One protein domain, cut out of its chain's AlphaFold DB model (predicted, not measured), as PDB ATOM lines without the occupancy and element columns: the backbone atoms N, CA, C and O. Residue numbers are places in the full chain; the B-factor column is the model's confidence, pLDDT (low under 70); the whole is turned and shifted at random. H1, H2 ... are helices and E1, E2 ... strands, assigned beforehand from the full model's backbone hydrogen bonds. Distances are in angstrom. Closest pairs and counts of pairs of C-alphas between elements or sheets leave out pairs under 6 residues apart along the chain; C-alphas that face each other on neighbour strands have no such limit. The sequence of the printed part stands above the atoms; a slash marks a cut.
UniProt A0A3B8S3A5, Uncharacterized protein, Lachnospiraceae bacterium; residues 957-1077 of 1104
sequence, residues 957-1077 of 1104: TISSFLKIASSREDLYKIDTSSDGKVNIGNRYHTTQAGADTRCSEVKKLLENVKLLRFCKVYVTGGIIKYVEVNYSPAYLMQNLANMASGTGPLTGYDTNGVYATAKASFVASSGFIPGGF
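Overview. This is residues 957 to 1077 of the 1104 residues of an uncharacterized protein of Lachnospiraceae bacterium (UniProt A0A3B8S3A5). A narrow sheet, made of the long hairpin E2 and E3 with the short E1 along E3, forms one part of this domain, with the short helix H2 over E3 and H3 grazing the sheet. At the other end H1, H4 and H5 gather in a triangle, with H5 packing on both H1 and H4, and E3 leads through a tight link into H4. The 121 printed residues have five named helices and three named strands in the order H1, E1, H2, H3, E2, E3, H4, H5; the sheet order is E1, E3, E2, antiparallel throughout, and the class is mixed, helices and strands. The whole is compact, with a radius of gyration of the C-alphas of 14.9 A and spans of 44 by 32 by 20 A.

Along the chain. E2 is residues 1015 to 1021, 18.4 A from first to last C-alpha, beginning at C-alpha 1015 (46.672, 5.234, 16.592). E3 is residues 1025 to 1031, 19.5 A, and E1 is residues 981 to 983, 6.8 A. H2 is residues 992 to 996, 5.9 A, and H3 is residues 1001 to 1008, 9.7 A. H4 is residues 1033 to 1044, 17.1 A. H5 is residues 1058 to 1068, 15.4 A, ending at C-alpha 1068 (42.506, -12.685, -0.646). H1 is residues 957 to 964, 10.9 A, beginning at C-alpha 957 (35.346, -8.493, 2.280).

Arrangement. E3 is the inner strand. In the hairpin of E2 and E3, N 1016 and O 1030 are 2.8 A apart and N 1028 and O 1018 are 3.1 A apart, within hydrogen-bond range. E1 is antiparallel to E3, with N 982 and O 1029 within hydrogen-bond range at 3.0 A. E1, H2 H3 and E2 form a split strand-helix-strand unit, two strands running the same way with E3 between them, and its crossover is right-handed. H2 is on the sheet over E3 at a height of 8.0 A; their closest C-alphas, of Ala 995 and Tyr 1026, are 6.1 A apart. H3 only grazes the sheet, with residues 1002 to 1006. H4 touches H5 at a shallow tilt of 26 degrees, the same way; the closest C-alphas, of Leu 1036 and Tyr 1059, are 6.9 A apart. H1 touches H5 at a shallow tilt of 18 degrees, opposite ways, closest at the C-alphas of Ser 960 and Ala 1062, 4.8 A. H1 and H4 are close but not clearly touching. In H1, H2, H3 and H4 every O i to N i+4 pair is within hydrogen-bond range; in H5, 6 of 7 are.

Size, cuts and confidence. The C-alphas farthest apart, of Ile 1023 and Gly 1071, are 45.7 A apart. The printed part has no cut. The links from H1 to E1 and from H4 to H5 are long. The mean pLDDT of the printed part is 83.9, with residues 984 to 988, 1050 to 1051 and 1070 to 1077 under 70.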
ATOM      1  N   THR A 957      34.538  -9.681   1.990       85.00
ATOM      2  CA  THR A 957      35.346  -8.493   2.280       85.00
ATOM      3  C   THR A 957      34.480  -7.285   2.637       85.00
ATOM      4  O   THR A 957      34.783  -6.579   3.607       85.00
ATOM      5  N   ILE A 958      33.371  -7.058   1.924       87.69
ATOM      6  CA  ILE A 958      32.383  -6.019   2.254       87.69
ATOM      7  C   ILE A 958      31.814  -6.244   3.663       87.69
ATOM      8  O   ILE A 958      31.854  -5.330   4.492       87.69
ATOM      9  N   SER A 959      31.354  -7.456   3.972       83.81
ATOM     10  CA  SER A 959      30.806  -7.861   5.271       83.81
ATOM     11  C   SER A 959      31.818  -7.674   6.401       83.81
ATOM     12  O   SER A 959      31.519  -7.013   7.402       83.81
ATOM     13  N   SER A 960      33.061  -8.117   6.208       87.19
ATOM     14  CA  SER A 960      34.160  -7.878   7.152       87.19
ATOM     15  C   SER A 960      34.414  -6.381   7.398       87.19
ATOM     16  O   SER A 960      34.644  -5.948   8.532       87.19
ATOM     17  N   PHE A 961      34.324  -5.540   6.363       92.00
ATOM     18  CA  PHE A 961      34.497  -4.088   6.500       92.00
ATOM     19  C   PHE A 961      33.288  -3.402   7.176       92.00
ATOM     20  O   PHE A 961      33.454  -2.376   7.844       92.00
ATOM     21  N   LEU A 962      32.077  -3.962   7.092       90.94
ATOM     22  CA  LEU A 962      30.928  -3.493   7.884       90.94
ATOM     23  C   LEU A 962      31.109  -3.790   9.383       90.94
ATOM     24  O   LEU A 962      30.681  -2.989  10.220       90.94
ATOM     25  N   LYS A 963      31.802  -4.881   9.736       91.06
ATOM     26  CA  LYS A 963      32.104  -5.250  11.133       91.06
ATOM     27  C   LYS A 963      33.126  -4.299  11.788       91.06
ATOM     28  O   LYS A 963      33.005  -4.017  12.982       91.06
ATOM     29  N   ILE A 964      34.078  -3.718  11.040       92.56
ATOM     30  CA  ILE A 964      35.069  -2.770  11.607       92.56
ATOM     31  C   ILE A 964      34.532  -1.343  11.834       92.56
ATOM     32  O   ILE A 964      35.093  -0.606  12.650       92.56
ATOM     33  N   ALA A 965      33.488  -0.911  11.116       93.25
ATOM     34  CA  ALA A 965      32.888   0.420  11.260       93.25
ATOM     35  C   ALA A 965      31.467   0.486  10.679       93.25
ATOM     36  O   ALA A 965      31.205  -0.055   9.612       93.25
ATOM     37  N   SER A 966      30.572   1.250  11.318       90.75
ATOM     38  CA  SER A 966      29.186   1.439  10.847       90.75
ATOM     39  C   SER A 966      28.938   2.782  10.140       90.75
ATOM     40  O   SER A 966      27.844   3.027   9.640       90.75
ATOM     41  N   SER A 967      29.923   3.684  10.104       93.25
ATOM     42  CA  SER A 967      29.897   4.911   9.294       93.25
ATOM     43  C   SER A 967      31.314   5.414   9.021       93.25
ATOM     44  O   SER A 967      32.254   5.100   9.758       93.25
ATOM     45  N   ARG A 968      31.481   6.282   8.017       93.19
ATOM     46  CA  ARG A 968      32.785   6.914   7.744       93.19
ATOM     47  C   ARG A 968      33.341   7.721   8.929       93.19
ATOM     48  O   ARG A 968      34.550   7.888   9.066       93.19
ATOM     49  N   GLU A 969      32.477   8.239   9.803       94.00
ATOM     50  CA  GLU A 969      32.875   8.950  11.021       94.00
ATOM     51  C   GLU A 969      33.441   8.007  12.091       94.00
ATOM     52  O   GLU A 969      34.252   8.453  12.909       94.00
ATOM     53  N   ASP A 970      33.033   6.735  12.101       94.38
ATOM     54  CA  ASP A 970      33.555   5.713  13.016       94.38
ATOM     55  C   ASP A 970      34.986   5.296  12.654       94.38
ATOM     56  O   ASP A 970      35.785   5.063  13.561       94.38
ATOM     57  N   LEU A 971      35.366   5.356  11.368       94.62
ATOM     58  CA  LEU A 971      36.724   5.050  10.887       94.62
ATOM     59  C   LEU A 971      37.836   5.805  11.637       94.62
ATOM     60  O   LEU A 971      38.960   5.316  11.777       94.62
ATOM     61  N   TYR A 972      37.538   7.001  12.147       95.38
ATOM     62  CA  TYR A 972      38.502   7.870  12.828       95.38
ATOM     63  C   TYR A 972      38.378   7.852  14.362       95.38
ATOM     64  O   TYR A 972      39.144   8.527  15.058       95.38
ATOM     65  N   LYS A 973      37.452   7.065  14.924       94.88
ATOM     66  CA  LYS A 973      37.314   6.878  16.375       94.88
ATOM     67  C   LYS A 973      38.274   5.786  16.834       94.88
ATOM     68  O   LYS A 973      38.226   4.661  16.362       94.88
ATOM     69  N   ILE A 974      39.163   6.119  17.772       94.38
ATOM     70  CA  ILE A 974      40.085   5.133  18.359       94.38
ATOM     71  C   ILE A 974      39.276   4.091  19.126       94.38
ATOM     72  O   ILE A 974      38.680   4.423  20.157       94.38
ATOM     73  N   ASP A 975      39.337   2.850  18.665       94.19
ATOM     74  CA  ASP A 975      38.751   1.717  19.349       94.19
ATOM     75  C   ASP A 975      39.552   1.387  20.627       94.19
ATOM     76  O   ASP A 975      40.745   1.673  20.793       94.19
ATOM     77  N   THR A 976      38.831   0.882  21.620       90.00
ATOM     78  CA  THR A 976      39.342   0.486  22.931       90.00
ATOM     79  C   THR A 976      38.837  -0.891  23.379       90.00
ATOM     80  O   THR A 976      39.113  -1.274  24.524       90.00
ATOM     81  N   SER A 977      38.179  -1.645  22.487       91.88
ATOM     82  CA  SER A 977      37.866  -3.082  22.582       91.88
ATOM     83  C   SER A 977      39.136  -3.955  22.672       91.88
ATOM     84  O   SER A 977      40.250  -3.435  22.766       91.88
ATOM     85  N   SER A 978      39.014  -5.281  22.706       86.75
ATOM     86  CA  SER A 978      40.149  -6.201  22.492       86.75
ATOM     87  C   SER A 978      40.773  -6.046  21.103       86.75
ATOM     88  O   SER A 978      41.993  -6.106  20.969       86.75
ATOM     89  N   ASP A 979      39.930  -5.808  20.112       88.25
ATOM     90  CA  ASP A 979      40.198  -5.973  18.688       88.25
ATOM     91  C   ASP A 979      40.910  -4.727  18.164       88.25
ATOM     92  O   ASP A 979      41.954  -4.815  17.535       88.25
ATOM     93  N   GLY A 980      40.477  -3.545  18.612       90.75
ATOM     94  CA  GLY A 980      41.145  -2.260  18.405       90.75
ATOM     95  C   GLY A 980      42.505  -2.096  19.096       90.75
ATOM     96  O   GLY A 980      42.977  -0.962  19.246       90.75
ATOM     97  N   LYS A 981      43.122  -3.178  19.594       89.69
ATOM     98  CA  LYS A 981      44.423  -3.160  20.273       89.69
ATOM     99  C   LYS A 981      45.360  -4.238  19.764       89.69
ATOM    100  O   LYS A 981      45.048  -5.422  19.793       89.69
ATOM    101  N   VAL A 982      46.600  -3.831  19.500       86.50
ATOM    102  CA  VAL A 982      47.712  -4.766  19.320       86.50
ATOM    103  C   VAL A 982      48.892  -4.434  20.231       86.50
ATOM    104  O   VAL A 982      49.242  -3.279  20.498       86.50
ATOM    105  N   ASN A 983      49.522  -5.486  20.737       75.31
ATOM    106  CA  ASN A 983      50.768  -5.418  21.488       75.31
ATOM    107  C   ASN A 983      51.901  -5.776  20.520       75.31
ATOM    108  O   ASN A 983      51.801  -6.770  19.818       75.31
ATOM    109  N   ILE A 984      52.995  -5.020  20.452       67.62
ATOM    110  CA  ILE A 984      53.964  -5.185  19.348       67.62
ATOM    111  C   ILE A 984      55.178  -5.997  19.815       67.62
ATOM    112  O   ILE A 984      55.887  -5.553  20.720       67.62
ATOM    113  N   GLY A 985      55.411  -7.173  19.216       55.19
ATOM    114  CA  GLY A 985      56.409  -8.191  19.609       55.19
ATOM    115  C   GLY A 985      57.754  -7.675  20.175       55.19
ATOM    116  O   GLY A 985      58.277  -6.649  19.724       55.19
ATOM    117  N   ASN A 986      58.345  -8.438  21.121       53.78
ATOM    118  CA  ASN A 986      59.465  -8.120  22.057       53.78
ATOM    119  C   ASN A 986      59.037  -7.597  23.448       53.78
ATOM    120  O   ASN A 986      59.541  -6.595  23.960       53.78
ATOM    121  N   ARG A 987      58.042  -8.253  24.053       59.06
ATOM    122  CA  ARG A 987      56.991  -7.539  24.791       59.06
ATOM    123  C   ARG A 987      57.249  -7.155  26.255       59.06
ATOM    124  O   ARG A 987      56.362  -6.541  26.819       59.06
ATOM    125  N   TYR A 988      58.387  -7.424  26.909       68.62
ATOM    126  CA  TYR A 988      58.462  -7.272  28.380       68.62
ATOM    127  C   TYR A 988      59.682  -6.512  28.930       68.62
ATOM    128  O   TYR A 988      60.774  -7.049  29.109       68.62
ATOM    129  N   HIS A 989      59.466  -5.249  29.309       77.56
ATOM    130  CA  HIS A 989      60.450  -4.386  29.962       77.56
ATOM    131  C   HIS A 989      60.272  -4.345  31.486       77.56
ATOM    132  O   HIS A 989      59.214  -3.994  32.007       77.56
ATOM    133  N   THR A 990      61.357  -4.572  32.223       82.75
ATOM    134  CA  THR A 990      61.402  -4.427  33.692       82.75
ATOM    135  C   THR A 990      61.577  -2.977  34.165       82.75
ATOM    136  O   THR A 990      61.489  -2.698  35.361       82.75
ATOM    137  N   THR A 991      61.811  -2.018  33.257       85.06
ATOM    138  CA  THR A 991      62.033  -0.599  33.596       85.06
ATOM    139  C   THR A 991      61.172   0.344  32.758       85.06
ATOM    140  O   THR A 991      60.990   0.134  31.560       85.06
ATOM    141  N   GLN A 992      60.686   1.432  33.373       87.81
ATOM    142  CA  GLN A 992      59.940   2.480  32.663       87.81
ATOM    143  C   GLN A 992      60.797   3.136  31.580       87.81
ATOM    144  O   GLN A 992      60.334   3.328  30.466       87.81
ATOM    145  N   ALA A 993      62.071   3.420  31.877       87.31
ATOM    146  CA  ALA A 993      62.975   4.026  30.907       87.31
ATOM    147  C   ALA A 993      63.110   3.161  29.645       87.31
ATOM    148  O   ALA A 993      63.044   3.722  28.557       87.31
ATOM    149  N   GLY A 994      63.234   1.833  29.802       85.12
ATOM    150  CA  GLY A 994      63.251   0.837  28.727       85.12
ATOM    151  C   GLY A 994      61.935   0.758  27.954       85.12
ATOM    152  O   GLY A 994      61.952   0.855  26.735       85.12
ATOM    153  N   ALA A 995      60.797   0.690  28.647       85.38
ATOM    154  CA  ALA A 995      59.475   0.663  28.017       85.38
ATOM    155  C   ALA A 995      59.165   1.959  27.258       85.38
ATOM    156  O   ALA A 995      58.772   1.932  26.097       85.38
ATOM    157  N   ASP A 996      59.464   3.119  27.846       90.12
ATOM    158  CA  ASP A 996      59.364   4.388  27.138       90.12
ATOM    159  C   ASP A 996      60.389   4.453  25.987       90.12
ATOM    160  O   ASP A 996      60.229   5.213  25.030       90.12
ATOM    161  N   THR A 997      61.520   3.753  26.125       89.38
ATOM    162  CA  THR A 997      62.551   3.525  25.095       89.38
ATOM    163  C   THR A 997      62.130   2.506  24.050       89.38
ATOM    164  O   THR A 997      62.743   2.431  22.997       89.38
ATOM    165  N   ARG A 998      60.992   1.851  24.265       87.06
ATOM    166  CA  ARG A 998      60.137   1.264  23.249       87.06
ATOM    167  C   ARG A 998      58.846   2.105  23.070       87.06
ATOM    168  O   ARG A 998      57.967   1.561  22.449       87.06
ATOM    169  N   CYS A 999      58.754   3.421  23.425       89.81
ATOM    170  CA  CYS A 999      57.582   4.349  23.261       89.81
ATOM    171  C   CYS A 999      57.684   5.704  22.426       89.81
ATOM    172  O   CYS A 999      56.667   6.380  22.274       89.81
ATOM    173  N   SER A1000      58.795   6.098  21.758       91.69
ATOM    174  CA  SER A1000      58.856   7.135  20.650       91.69
ATOM    175  C   SER A1000      59.363   6.790  19.180       91.69
ATOM    176  O   SER A1000      59.039   7.523  18.264       91.69
ATOM    177  N   GLU A1001      60.015   5.653  18.866       90.25
ATOM    178  CA  GLU A1001      60.528   5.157  17.557       90.25
ATOM    179  C   GLU A1001      59.699   4.093  16.823       90.25
ATOM    180  O   GLU A1001      59.803   4.032  15.622       90.25
ATOM    181  N   VAL A1002      58.862   3.285  17.478       88.44
ATOM    182  CA  VAL A1002      57.680   2.671  16.853       88.44
ATOM    183  C   VAL A1002      56.640   3.775  16.578       88.44
ATOM    184  O   VAL A1002      55.762   3.601  15.762       88.44
ATOM    185  N   LYS A1003      56.772   4.953  17.220       93.31
ATOM    186  CA  LYS A1003      56.021   6.164  16.854       93.31
ATOM    187  C   LYS A1003      56.624   6.677  15.556       93.31
ATOM    188  O   LYS A1003      55.888   6.797  14.607       93.31
ATOM    189  N   LYS A1004      57.957   6.811  15.469       91.69
ATOM    190  CA  LYS A1004      58.653   7.013  14.184       91.69
ATOM    191  C   LYS A1004      58.353   5.933  13.135       91.69
ATOM    192  O   LYS A1004      58.213   6.276  11.981       91.69
ATOM    193  N   LEU A1005      58.271   4.656  13.512       90.00
ATOM    194  CA  LEU A1005      58.000   3.553  12.590       90.00
ATOM    195  C   LEU A1005      56.624   3.749  11.964       90.00
ATOM    196  O   LEU A1005      56.537   3.846  10.751       90.00
ATOM    197  N   LEU A1006      55.596   3.924  12.802       91.56
ATOM    198  CA  LEU A1006      54.231   4.189  12.361       91.56
ATOM    199  C   LEU A1006      54.080   5.578  11.708       91.56
ATOM    200  O   LEU A1006      53.251   5.734  10.831       91.56
ATOM    201  N   GLU A1007      54.882   6.581  12.070       93.25
ATOM    202  CA  GLU A1007      54.915   7.904  11.415       93.25
ATOM    203  C   GLU A1007      55.500   7.810   9.999       93.25
ATOM    204  O   GLU A1007      54.930   8.356   9.061       93.25
ATOM    205  N   ASN A1008      56.607   7.075   9.829       88.56
ATOM    206  CA  ASN A1008      57.261   6.849   8.537       88.56
ATOM    207  C   ASN A1008      56.319   6.183   7.516       88.56
ATOM    208  O   ASN A1008      56.510   6.378   6.323       88.56
ATOM    209  N   VAL A1009      55.339   5.406   7.990       89.19
ATOM    210  CA  VAL A1009      54.314   4.721   7.181       89.19
ATOM    211  C   VAL A1009      52.907   5.300   7.415       89.19
ATOM    212  O   VAL A1009      51.906   4.620   7.228       89.19
ATOM    213  N   LYS A1010      52.803   6.549   7.897       91.94
ATOM    214  CA  LYS A1010      51.540   7.302   8.076       91.94
ATOM    215  C   LYS A1010      50.468   6.662   8.986       91.94
ATOM    216  O   LYS A1010      49.381   7.211   9.130       91.94
ATOM    217  N   LEU A1011      50.764   5.564   9.678       93.94
ATOM    218  CA  LEU A1011      49.886   4.887  10.641       93.94
ATOM    219  C   LEU A1011      49.784   5.606  11.998       93.94
ATOM    220  O   LEU A1011      48.828   5.384  12.745       93.94
ATOM    221  N   LEU A1012      50.736   6.480  12.356       94.38
ATOM    222  CA  LEU A1012      50.699   7.145  13.668       94.38
ATOM    223  C   LEU A1012      49.499   8.098  13.820       94.38
ATOM    224  O   LEU A1012      48.985   8.229  14.931       94.38
ATOM    225  N   ARG A1013      49.006   8.711  12.732       92.75
ATOM    226  CA  ARG A1013      47.802   9.565  12.775       92.75
ATOM    227  C   ARG A1013      46.547   8.812  13.236       92.75
ATOM    228  O   ARG A1013      45.697   9.413  13.889       92.75
ATOM    229  N   PHE A1014      46.473   7.503  12.994       95.62
ATOM    230  CA  PHE A1014      45.301   6.669  13.291       95.62
ATOM    231  C   PHE A1014      45.458   5.783  14.536       95.62
ATOM    232  O   PHE A1014      44.641   4.898  14.783       95.62
ATOM    233  N   CYS A1015      46.485   6.011  15.368       95.19
ATOM    234  CA  CYS A1015      46.672   5.234  16.592       95.19
ATOM    235  C   CYS A1015      47.227   6.020  17.792       95.19
ATOM    236  O   CYS A1015      47.856   7.075  17.696       95.19
ATOM    237  N   LYS A1016      47.024   5.462  18.987       94.19
ATOM    238  CA  LYS A1016      47.620   5.913  20.246       94.19
ATOM    239  C   LYS A1016      48.622   4.872  20.719       94.19
ATOM    240  O   LYS A1016      48.236   3.793  21.148       94.19
ATOM    241  N   VAL A1017      49.906   5.238  20.722       93.62
ATOM    242  CA  VAL A1017      50.977   4.375  21.248       93.62
ATOM    243  C   VAL A1017      51.450   4.859  22.618       93.62
ATOM    244  O   VAL A1017      51.948   5.992  22.746       93.62
ATOM    245  N   TYR A1018      51.341   4.002  23.632       92.06
ATOM    246  CA  TYR A1018      51.716   4.295  25.018       92.06
ATOM    247  C   TYR A1018      52.358   3.088  25.728       92.06
ATOM    248  O   TYR A1018      52.366   1.969  25.221       92.06
ATOM    249  N   VAL A1019      52.952   3.337  26.901       90.31
ATOM    250  CA  VAL A1019      53.444   2.277  27.796       90.31
ATOM    251  C   VAL A1019      52.339   1.896  28.765       90.31
ATOM    252  O   VAL A1019      51.766   2.771  29.414       90.31
ATOM    253  N   THR A1020      52.111   0.599  28.918       87.94
ATOM    254  CA  THR A1020      51.180   0.028  29.894       87.94
ATOM    255  C   THR A1020      51.833  -1.151  30.633       87.94
ATOM    256  O   THR A1020      53.020  -1.446  30.451       87.94
ATOM    257  N   GLY A1021      51.081  -1.801  31.520       82.00
ATOM    258  CA  GLY A1021      51.560  -2.875  32.390       82.00
ATOM    259  C   GLY A1021      52.109  -2.399  33.744       82.00
ATOM    260  O   GLY A1021      52.377  -1.219  33.979       82.00
ATOM    261  N   GLY A1022      52.232  -3.347  34.677       82.38
ATOM    262  CA  GLY A1022      52.581  -3.103  36.079       82.38
ATOM    263  C   GLY A1022      54.078  -3.235  36.364       82.38
ATOM    264  O   GLY A1022      54.879  -2.361  36.029       82.38
ATOM    265  N   ILE A1023      54.469  -4.322  37.040       80.00
ATOM    266  CA  ILE A1023      55.882  -4.657  37.304       80.00
ATOM    267  C   ILE A1023      56.614  -4.849  35.972       80.00
ATOM    268  O   ILE A1023      57.631  -4.199  35.720       80.00
ATOM    269  N   ILE A1024      56.031  -5.681  35.111       81.56
ATOM    270  CA  ILE A1024      56.435  -5.880  33.727       81.56
ATOM    271  C   ILE A1024      55.640  -4.898  32.857       81.56
ATOM    272  O   ILE A1024      54.422  -4.788  33.008       81.56
ATOM    273  N   LYS A1025      56.338  -4.162  31.990       85.56
ATOM    274  CA  LYS A1025      55.777  -3.113  31.130       85.56
ATOM    275  C   LYS A1025      55.912  -3.487  29.669       85.56
ATOM    276  O   LYS A1025      56.931  -4.050  29.273       85.56
ATOM    277  N   TYR A1026      54.927  -3.098  28.881       85.19
ATOM    278  CA  TYR A1026      54.880  -3.337  27.448       85.19
ATOM    279  C   TYR A1026      54.338  -2.110  26.721       85.19
ATOM    280  O   TYR A1026      54.001  -1.096  27.343       85.19
ATOM    281  N   VAL A1027      54.352  -2.173  25.396       87.88
ATOM    282  CA  VAL A1027      53.964  -1.066  24.526       87.88
ATOM    283  C   VAL A1027      52.763  -1.511  23.726       87.88
ATOM    284  O   VAL A1027      52.819  -2.509  23.014       87.88
ATOM    285  N   GLU A1028      51.697  -0.750  23.883       90.00
ATOM    286  CA  GLU A1028      50.378  -1.034  23.343       90.00
ATOM    287  C   GLU A1028      50.047   0.024  22.289       90.00
ATOM    288  O   GLU A1028      50.436   1.197  22.421       90.00
ATOM    289  N   VAL A1029      49.386  -0.417  21.223       92.75
ATOM    290  CA  VAL A1029      48.834   0.423  20.164       92.75
ATOM    291  C   VAL A1029      47.332   0.217  20.183       92.75
ATOM    292  O   VAL A1029      46.877  -0.902  19.968       92.75
ATOM    293  N   ASN A1030      46.584   1.294  20.407       94.12
ATOM    294  CA  ASN A1030      45.147   1.308  20.153       94.12
ATOM    295  C   ASN A1030      44.914   2.090  18.870       94.12
ATOM    296  O   ASN A1030      45.410   3.220  18.770       94.12
ATOM    297  N   TYR A1031      44.171   1.539  17.926       95.56
ATOM    298  CA  TYR A1031      43.938   2.146  16.618       95.56
ATOM    299  C   TYR A1031      42.460   2.466  16.371       95.56
ATOM    300  O   TYR A1031      41.586   2.034  17.115       95.56
ATOM    301  N   SER A1032      42.188   3.305  15.374       95.88
ATOM    302  CA  SER A1032      40.865   3.432  14.752       95.88
ATOM    303  C   SER A1032      40.818   2.586  13.472       95.88
ATOM    304  O   SER A1032      41.888   2.243  12.967       95.88
ATOM    305  N   PRO A1033      39.643   2.291  12.890       95.62
ATOM    306  CA  PRO A1033      39.568   1.512  11.649       95.62
ATOM    307  C   PRO A1033      40.380   2.096  10.478       95.62
ATOM    308  O   PRO A1033      40.991   1.351   9.721       95.62
ATOM    309  N   ALA A1034      40.525   3.425  10.388       95.50
ATOM    310  CA  ALA A1034      41.408   4.097   9.422       95.50
ATOM    311  C   ALA A1034      42.893   3.673   9.513       95.50
ATOM    312  O   ALA A1034      43.646   3.861   8.560       95.50
ATOM    313  N   TYR A1035      43.332   3.078  10.630       95.50
ATOM    314  CA  TYR A1035      44.640   2.426  10.720       95.50
ATOM    315  C   TYR A1035      44.721   1.213   9.796       95.50
ATOM    316  O   TYR A1035      45.724   1.084   9.107       95.50
ATOM    317  N   LEU A1036      43.689   0.361   9.750       94.31
ATOM    318  CA  LEU A1036      43.634  -0.771   8.823       94.31
ATOM    319  C   LEU A1036      43.621  -0.264   7.379       94.31
ATOM    320  O   LEU A1036      44.483  -0.666   6.611       94.31
ATOM    321  N   MET A1037      42.767   0.710   7.048       93.56
ATOM    322  CA  MET A1037      42.721   1.310   5.702       93.56
ATOM    323  C   MET A1037      44.107   1.826   5.255       93.56
ATOM    324  O   MET A1037      44.586   1.523   4.167       93.56
ATOM    325  N   GLN A1038      44.826   2.537   6.131       93.69
ATOM    326  CA  GLN A1038      46.198   2.986   5.861       93.69
ATOM    327  C   GLN A1038      47.234   1.843   5.855       93.69
ATOM    328  O   GLN A1038      48.280   1.983   5.220       93.69
ATOM    329  N   ASN A1039      46.990   0.736   6.558       91.44
ATOM    330  CA  ASN A1039      47.832  -0.463   6.543       91.44
ATOM    331  C   ASN A1039      47.713  -1.167   5.183       91.44
ATOM    332  O   ASN A1039      48.737  -1.466   4.580       91.44
ATOM    333  N   LEU A1040      46.494  -1.302   4.653       88.75
ATOM    334  CA  LEU A1040      46.227  -1.794   3.297       88.75
ATOM    335  C   LEU A1040      46.870  -0.881   2.241       88.75
ATOM    336  O   LEU A1040      47.629  -1.357   1.403       88.75
ATOM    337  N   ALA A1041      46.712   0.444   2.365       88.44
ATOM    338  CA  ALA A1041      47.401   1.429   1.520       88.44
ATOM    339  C   ALA A1041      48.931   1.253   1.493       88.44
ATOM    340  O   ALA A1041      49.593   1.475   0.479       88.44
ATOM    341  N   ASN A1042      49.510   0.896   2.641       87.19
ATOM    342  CA  ASN A1042      50.938   0.651   2.782       87.19
ATOM    343  C   ASN A1042      51.348  -0.668   2.118       87.19
ATOM    344  O   ASN A1042      52.340  -0.675   1.397       87.19
ATOM    345  N   MET A1043      50.582  -1.742   2.313       82.94
ATOM    346  CA  MET A1043      50.817  -3.048   1.685       82.94
ATOM    347  C   MET A1043      50.728  -2.950   0.151       82.94
ATOM    348  O   MET A1043      51.668  -3.342  -0.536       82.94
ATOM    349  N   ALA A1044      49.683  -2.305  -0.377       78.81
ATOM    350  CA  ALA A1044      49.463  -2.113  -1.816       78.81
ATOM    351  C   ALA A1044      50.513  -1.217  -2.511       78.81
ATOM    352  O   ALA A1044      50.678  -1.244  -3.728       78.81
ATOM    353  N   SER A1045      51.272  -0.437  -1.733       77.50
ATOM    354  CA  SER A1045      52.383   0.398  -2.214       77.50
ATOM    355  C   SER A1045      53.769  -0.079  -1.755       77.50
ATOM    356  O   SER A1045      54.723   0.706  -1.765       77.50
ATOM    357  N   GLY A1046      53.896  -1.322  -1.267       75.31
ATOM    358  CA  GLY A1046      55.165  -1.892  -0.784       75.31
ATOM    359  C   GLY A1046      55.833  -1.110   0.363       75.31
ATOM    360  O   GLY A1046      57.042  -1.203   0.578       75.31
ATOM    361  N   THR A1047      55.079  -0.284   1.091       81.88
ATOM    362  CA  THR A1047      55.591   0.680   2.073       81.88
ATOM    363  C   THR A1047      55.519   0.126   3.494       81.88
ATOM    364  O   THR A1047      54.622   0.438   4.273       81.88
ATOM    365  N   GLY A1048      56.520  -0.662   3.879       77.62
ATOM    366  CA  GLY A1048      56.614  -1.255   5.217       77.62
ATOM    367  C   GLY A1048      56.821  -2.767   5.149       77.62
ATOM    368  O   GLY A1048      57.511  -3.230   4.245       77.62
ATOM    369  N   PRO A1049      56.302  -3.539   6.120       71.31
ATOM    370  CA  PRO A1049      56.243  -4.994   6.018       71.31
ATOM    371  C   PRO A1049      55.243  -5.419   4.935       71.31
ATOM    372  O   PRO A1049      54.188  -4.800   4.808       71.31
ATOM    373  N   LEU A1050      55.566  -6.500   4.225       66.62
ATOM    374  CA  LEU A1050      54.756  -7.093   3.152       66.62
ATOM    375  C   LEU A1050      53.344  -7.468   3.645       66.62
ATOM    376  O   LEU A1050      52.353  -6.902   3.202       66.62
ATOM    377  N   THR A1051      53.255  -8.272   4.708       67.94
ATOM    378  CA  THR A1051      51.992  -8.668   5.373       67.94
ATOM    379  C   THR A1051      51.338  -7.559   6.227       67.94
ATOM    380  O   THR A1051      50.406  -7.810   7.007       67.94
ATOM    381  N   GLY A1052      51.817  -6.318   6.089       80.19
ATOM    382  CA  GLY A1052      51.406  -5.161   6.879       80.19
ATOM    383  C   GLY A1052      51.822  -5.253   8.347       80.19
ATOM    384  O   GLY A1052      52.664  -6.053   8.750       80.19
ATOM    385  N   TYR A1053      51.237  -4.395   9.180       84.44
ATOM    386  CA  TYR A1053      51.358  -4.499  10.637       84.44
ATOM    387  C   TYR A1053      50.243  -5.362  11.237       84.44
ATOM    388  O   TYR A1053      49.116  -5.339  10.742       84.44
ATOM    389  N   ASP A1054      50.560  -6.057  12.334       82.94
ATOM    390  CA  ASP A1054      49.635  -6.860  13.141       82.94
ATOM    391  C   ASP A1054      48.323  -6.101  13.465       82.94
ATOM    392  O   ASP A1054      48.349  -4.990  14.016       82.94
ATOM    393  N   THR A1055      47.184  -6.738  13.192       87.94
ATOM    394  CA  THR A1055      45.832  -6.352  13.638       87.94
ATOM    395  C   THR A1055      45.242  -7.462  14.529       87.94
ATOM    396  O   THR A1055      45.966  -8.391  14.887       87.94
ATOM    397  N   ASN A1056      44.004  -7.331  15.018       85.31
ATOM    398  CA  ASN A1056      43.393  -8.289  15.952       85.31
ATOM    399  C   ASN A1056      41.858  -8.334  15.806       85.31
ATOM    400  O   ASN A1056      41.254  -7.308  15.483       85.31
ATOM    401  N   GLY A1057      41.240  -9.487  16.093       85.50
ATOM    402  CA  GLY A1057      39.788  -9.702  15.974       85.50
ATOM    403  C   GLY A1057      39.266  -9.345  14.581       85.50
ATOM    404  O   GLY A1057      39.946  -9.603  13.595       85.50
ATOM    405  N   VAL A1058      38.137  -8.635  14.506       86.62
ATOM    406  CA  VAL A1058      37.519  -8.190  13.236       86.62
ATOM    407  C   VAL A1058      38.459  -7.415  12.292       86.62
ATOM    408  O   VAL A1058      38.262  -7.407  11.082       86.62
ATOM    409  N   TYR A1059      39.517  -6.772  12.807       90.81
ATOM    410  CA  TYR A1059      40.522  -6.086  11.978       90.81
ATOM    411  C   TYR A1059      41.597  -7.025  11.404       90.81
ATOM    412  O   TYR A1059      42.398  -6.592  10.572       90.81
ATOM    413  N   ALA A1060      41.700  -8.256  11.906       83.94
ATOM    414  CA  ALA A1060      42.497  -9.319  11.305       83.94
ATOM    415  C   ALA A1060      41.707  -9.952  10.155       83.94
ATOM    416  O   ALA A1060      42.194  -9.862   9.032       83.94
ATOM    417  N   THR A1061      40.464 -10.399  10.394       79.94
ATOM    418  CA  THR A1061      39.553 -10.919   9.355       79.94
ATOM    419  C   THR A1061      39.418  -9.949   8.184       79.94
ATOM    420  O   THR A1061      39.776 -10.282   7.063       79.94
ATOM    421  N   ALA A1062      39.063  -8.683   8.437       87.69
ATOM    422  CA  ALA A1062      38.947  -7.689   7.368       87.69
ATOM    423  C   ALA A1062      40.264  -7.454   6.604       87.69
ATOM    424  O   ALA A1062      40.243  -7.108   5.427       87.69
ATOM    425  N   LYS A1063      41.429  -7.645   7.239       88.44
ATOM    426  CA  LYS A1063      42.710  -7.599   6.523       88.44
ATOM    427  C   LYS A1063      42.906  -8.855   5.665       88.44
ATOM    428  O   LYS A1063      43.402  -8.719   4.557       88.44
ATOM    429  N   ALA A1064      42.557 -10.032   6.183       77.81
ATOM    430  CA  ALA A1064      42.652 -11.319   5.498       77.81
ATOM    431  C   ALA A1064      41.772 -11.354   4.243       77.81
ATOM    432  O   ALA A1064      42.307 -11.489   3.145       77.81
ATOM    433  N   SER A1065      40.467 -11.100   4.388       79.25
ATOM    434  CA  SER A1065      39.501 -11.115   3.282       79.25
ATOM    435  C   SER A1065      39.902 -10.150   2.166       79.25
ATOM    436  O   SER A1065      39.976 -10.555   1.014       79.25
ATOM    437  N   PHE A1066      40.283  -8.909   2.506       83.31
ATOM    438  CA  PHE A1066      40.745  -7.938   1.506       83.31
ATOM    439  C   PHE A1066      42.048  -8.353   0.816       83.31
ATOM    440  O   PHE A1066      42.262  -7.991  -0.334       83.31
ATOM    441  N   VAL A1067      42.950  -9.067   1.500       76.50
ATOM    442  CA  VAL A1067      44.182  -9.572   0.877       76.50
ATOM    443  C   VAL A1067      43.859 -10.691  -0.112       76.50
ATOM    444  O   VAL A1067      44.393 -10.652  -1.217       76.50
ATOM    445  N   ALA A1068      42.976 -11.628   0.249       72.44
ATOM    446  CA  ALA A1068      42.506 -12.685  -0.646       72.44
ATOM    447  C   ALA A1068      41.849 -12.088  -1.906       72.44
ATOM    448  O   ALA A1068      42.387 -12.230  -3.005       72.44
ATOM    449  N   SER A1069      40.822 -11.252  -1.721       74.62
ATOM    450  CA  SER A1069      40.028 -10.634  -2.800       74.62
ATOM    451  C   SER A1069      40.687  -9.441  -3.492       74.62
ATOM    452  O   SER A1069      40.022  -8.545  -4.008       74.62
ATOM    453  N   SER A1070      42.020  -9.393  -3.482       68.25
ATOM    454  CA  SER A1070      42.811  -8.375  -4.181       68.25
ATOM    455  C   SER A1070      43.778  -8.948  -5.219       68.25
ATOM    456  O   SER A1070      44.618  -8.199  -5.719       68.25
ATOM    457  N   GLY A1071      43.672 -10.247  -5.533       56.72
ATOM    458  CA  GLY A1071      44.544 -10.933  -6.494       56.72
ATOM    459  C   GLY A1071      45.938 -11.218  -5.925       56.72
ATOM    460  O   GLY A1071      46.948 -10.784  -6.473       56.72
ATOM    461  N   PHE A1072      46.015 -11.881  -4.764       48.88
ATOM    462  CA  PHE A1072      47.275 -12.072  -4.031       48.88
ATOM    463  C   PHE A1072      48.377 -12.773  -4.852       48.88
ATOM    464  O   PHE A1072      48.278 -13.952  -5.180       48.88
ATOM    465  N   ILE A1073      49.502 -12.080  -5.061       43.34
ATOM    466  CA  ILE A1073      50.711 -12.670  -5.655       43.34
ATOM    467  C   ILE A1073      51.573 -13.326  -4.552       43.34
ATOM    468  O   ILE A1073      51.907 -12.651  -3.561       43.34
ATOM    469  N   PRO A1074      52.027 -14.589  -4.724       36.75
ATOM    470  CA  PRO A1074      52.959 -15.255  -3.813       36.75
ATOM    471  C   PRO A1074      54.219 -14.415  -3.551       36.75
ATOM    472  O   PRO A1074      55.089 -14.252  -4.404       36.75
ATOM    473  N   GLY A1075      54.310 -13.846  -2.347       40.00
ATOM    474  CA  GLY A1075      55.347 -12.869  -1.994       40.00
ATOM    475  C   GLY A1075      54.875 -11.734  -1.084       40.00
ATOM    476  O   GLY A1075      55.711 -11.047  -0.497       40.00
ATOM    477  N   GLY A1076      53.563 -11.561  -0.889       40.78
ATOM    478  CA  GLY A1076      53.029 -10.681   0.156       40.78
ATOM    479  C   GLY A1076      52.779  -9.232  -0.266       40.78
ATOM    480  O   GLY A1076      52.934  -8.329   0.555       40.78
ATOM    481  N   PHE A1077      52.401  -8.995  -1.523       44.16
ATOM    482  CA  PHE A1077      51.952  -7.683  -1.997       44.16
ATOM    483  C   PHE A1077      50.444  -7.706  -2.288       44.16
ATOM    484  O   PHE A1077      49.967  -8.611  -2.960       44.16
TER     485      PHE A1077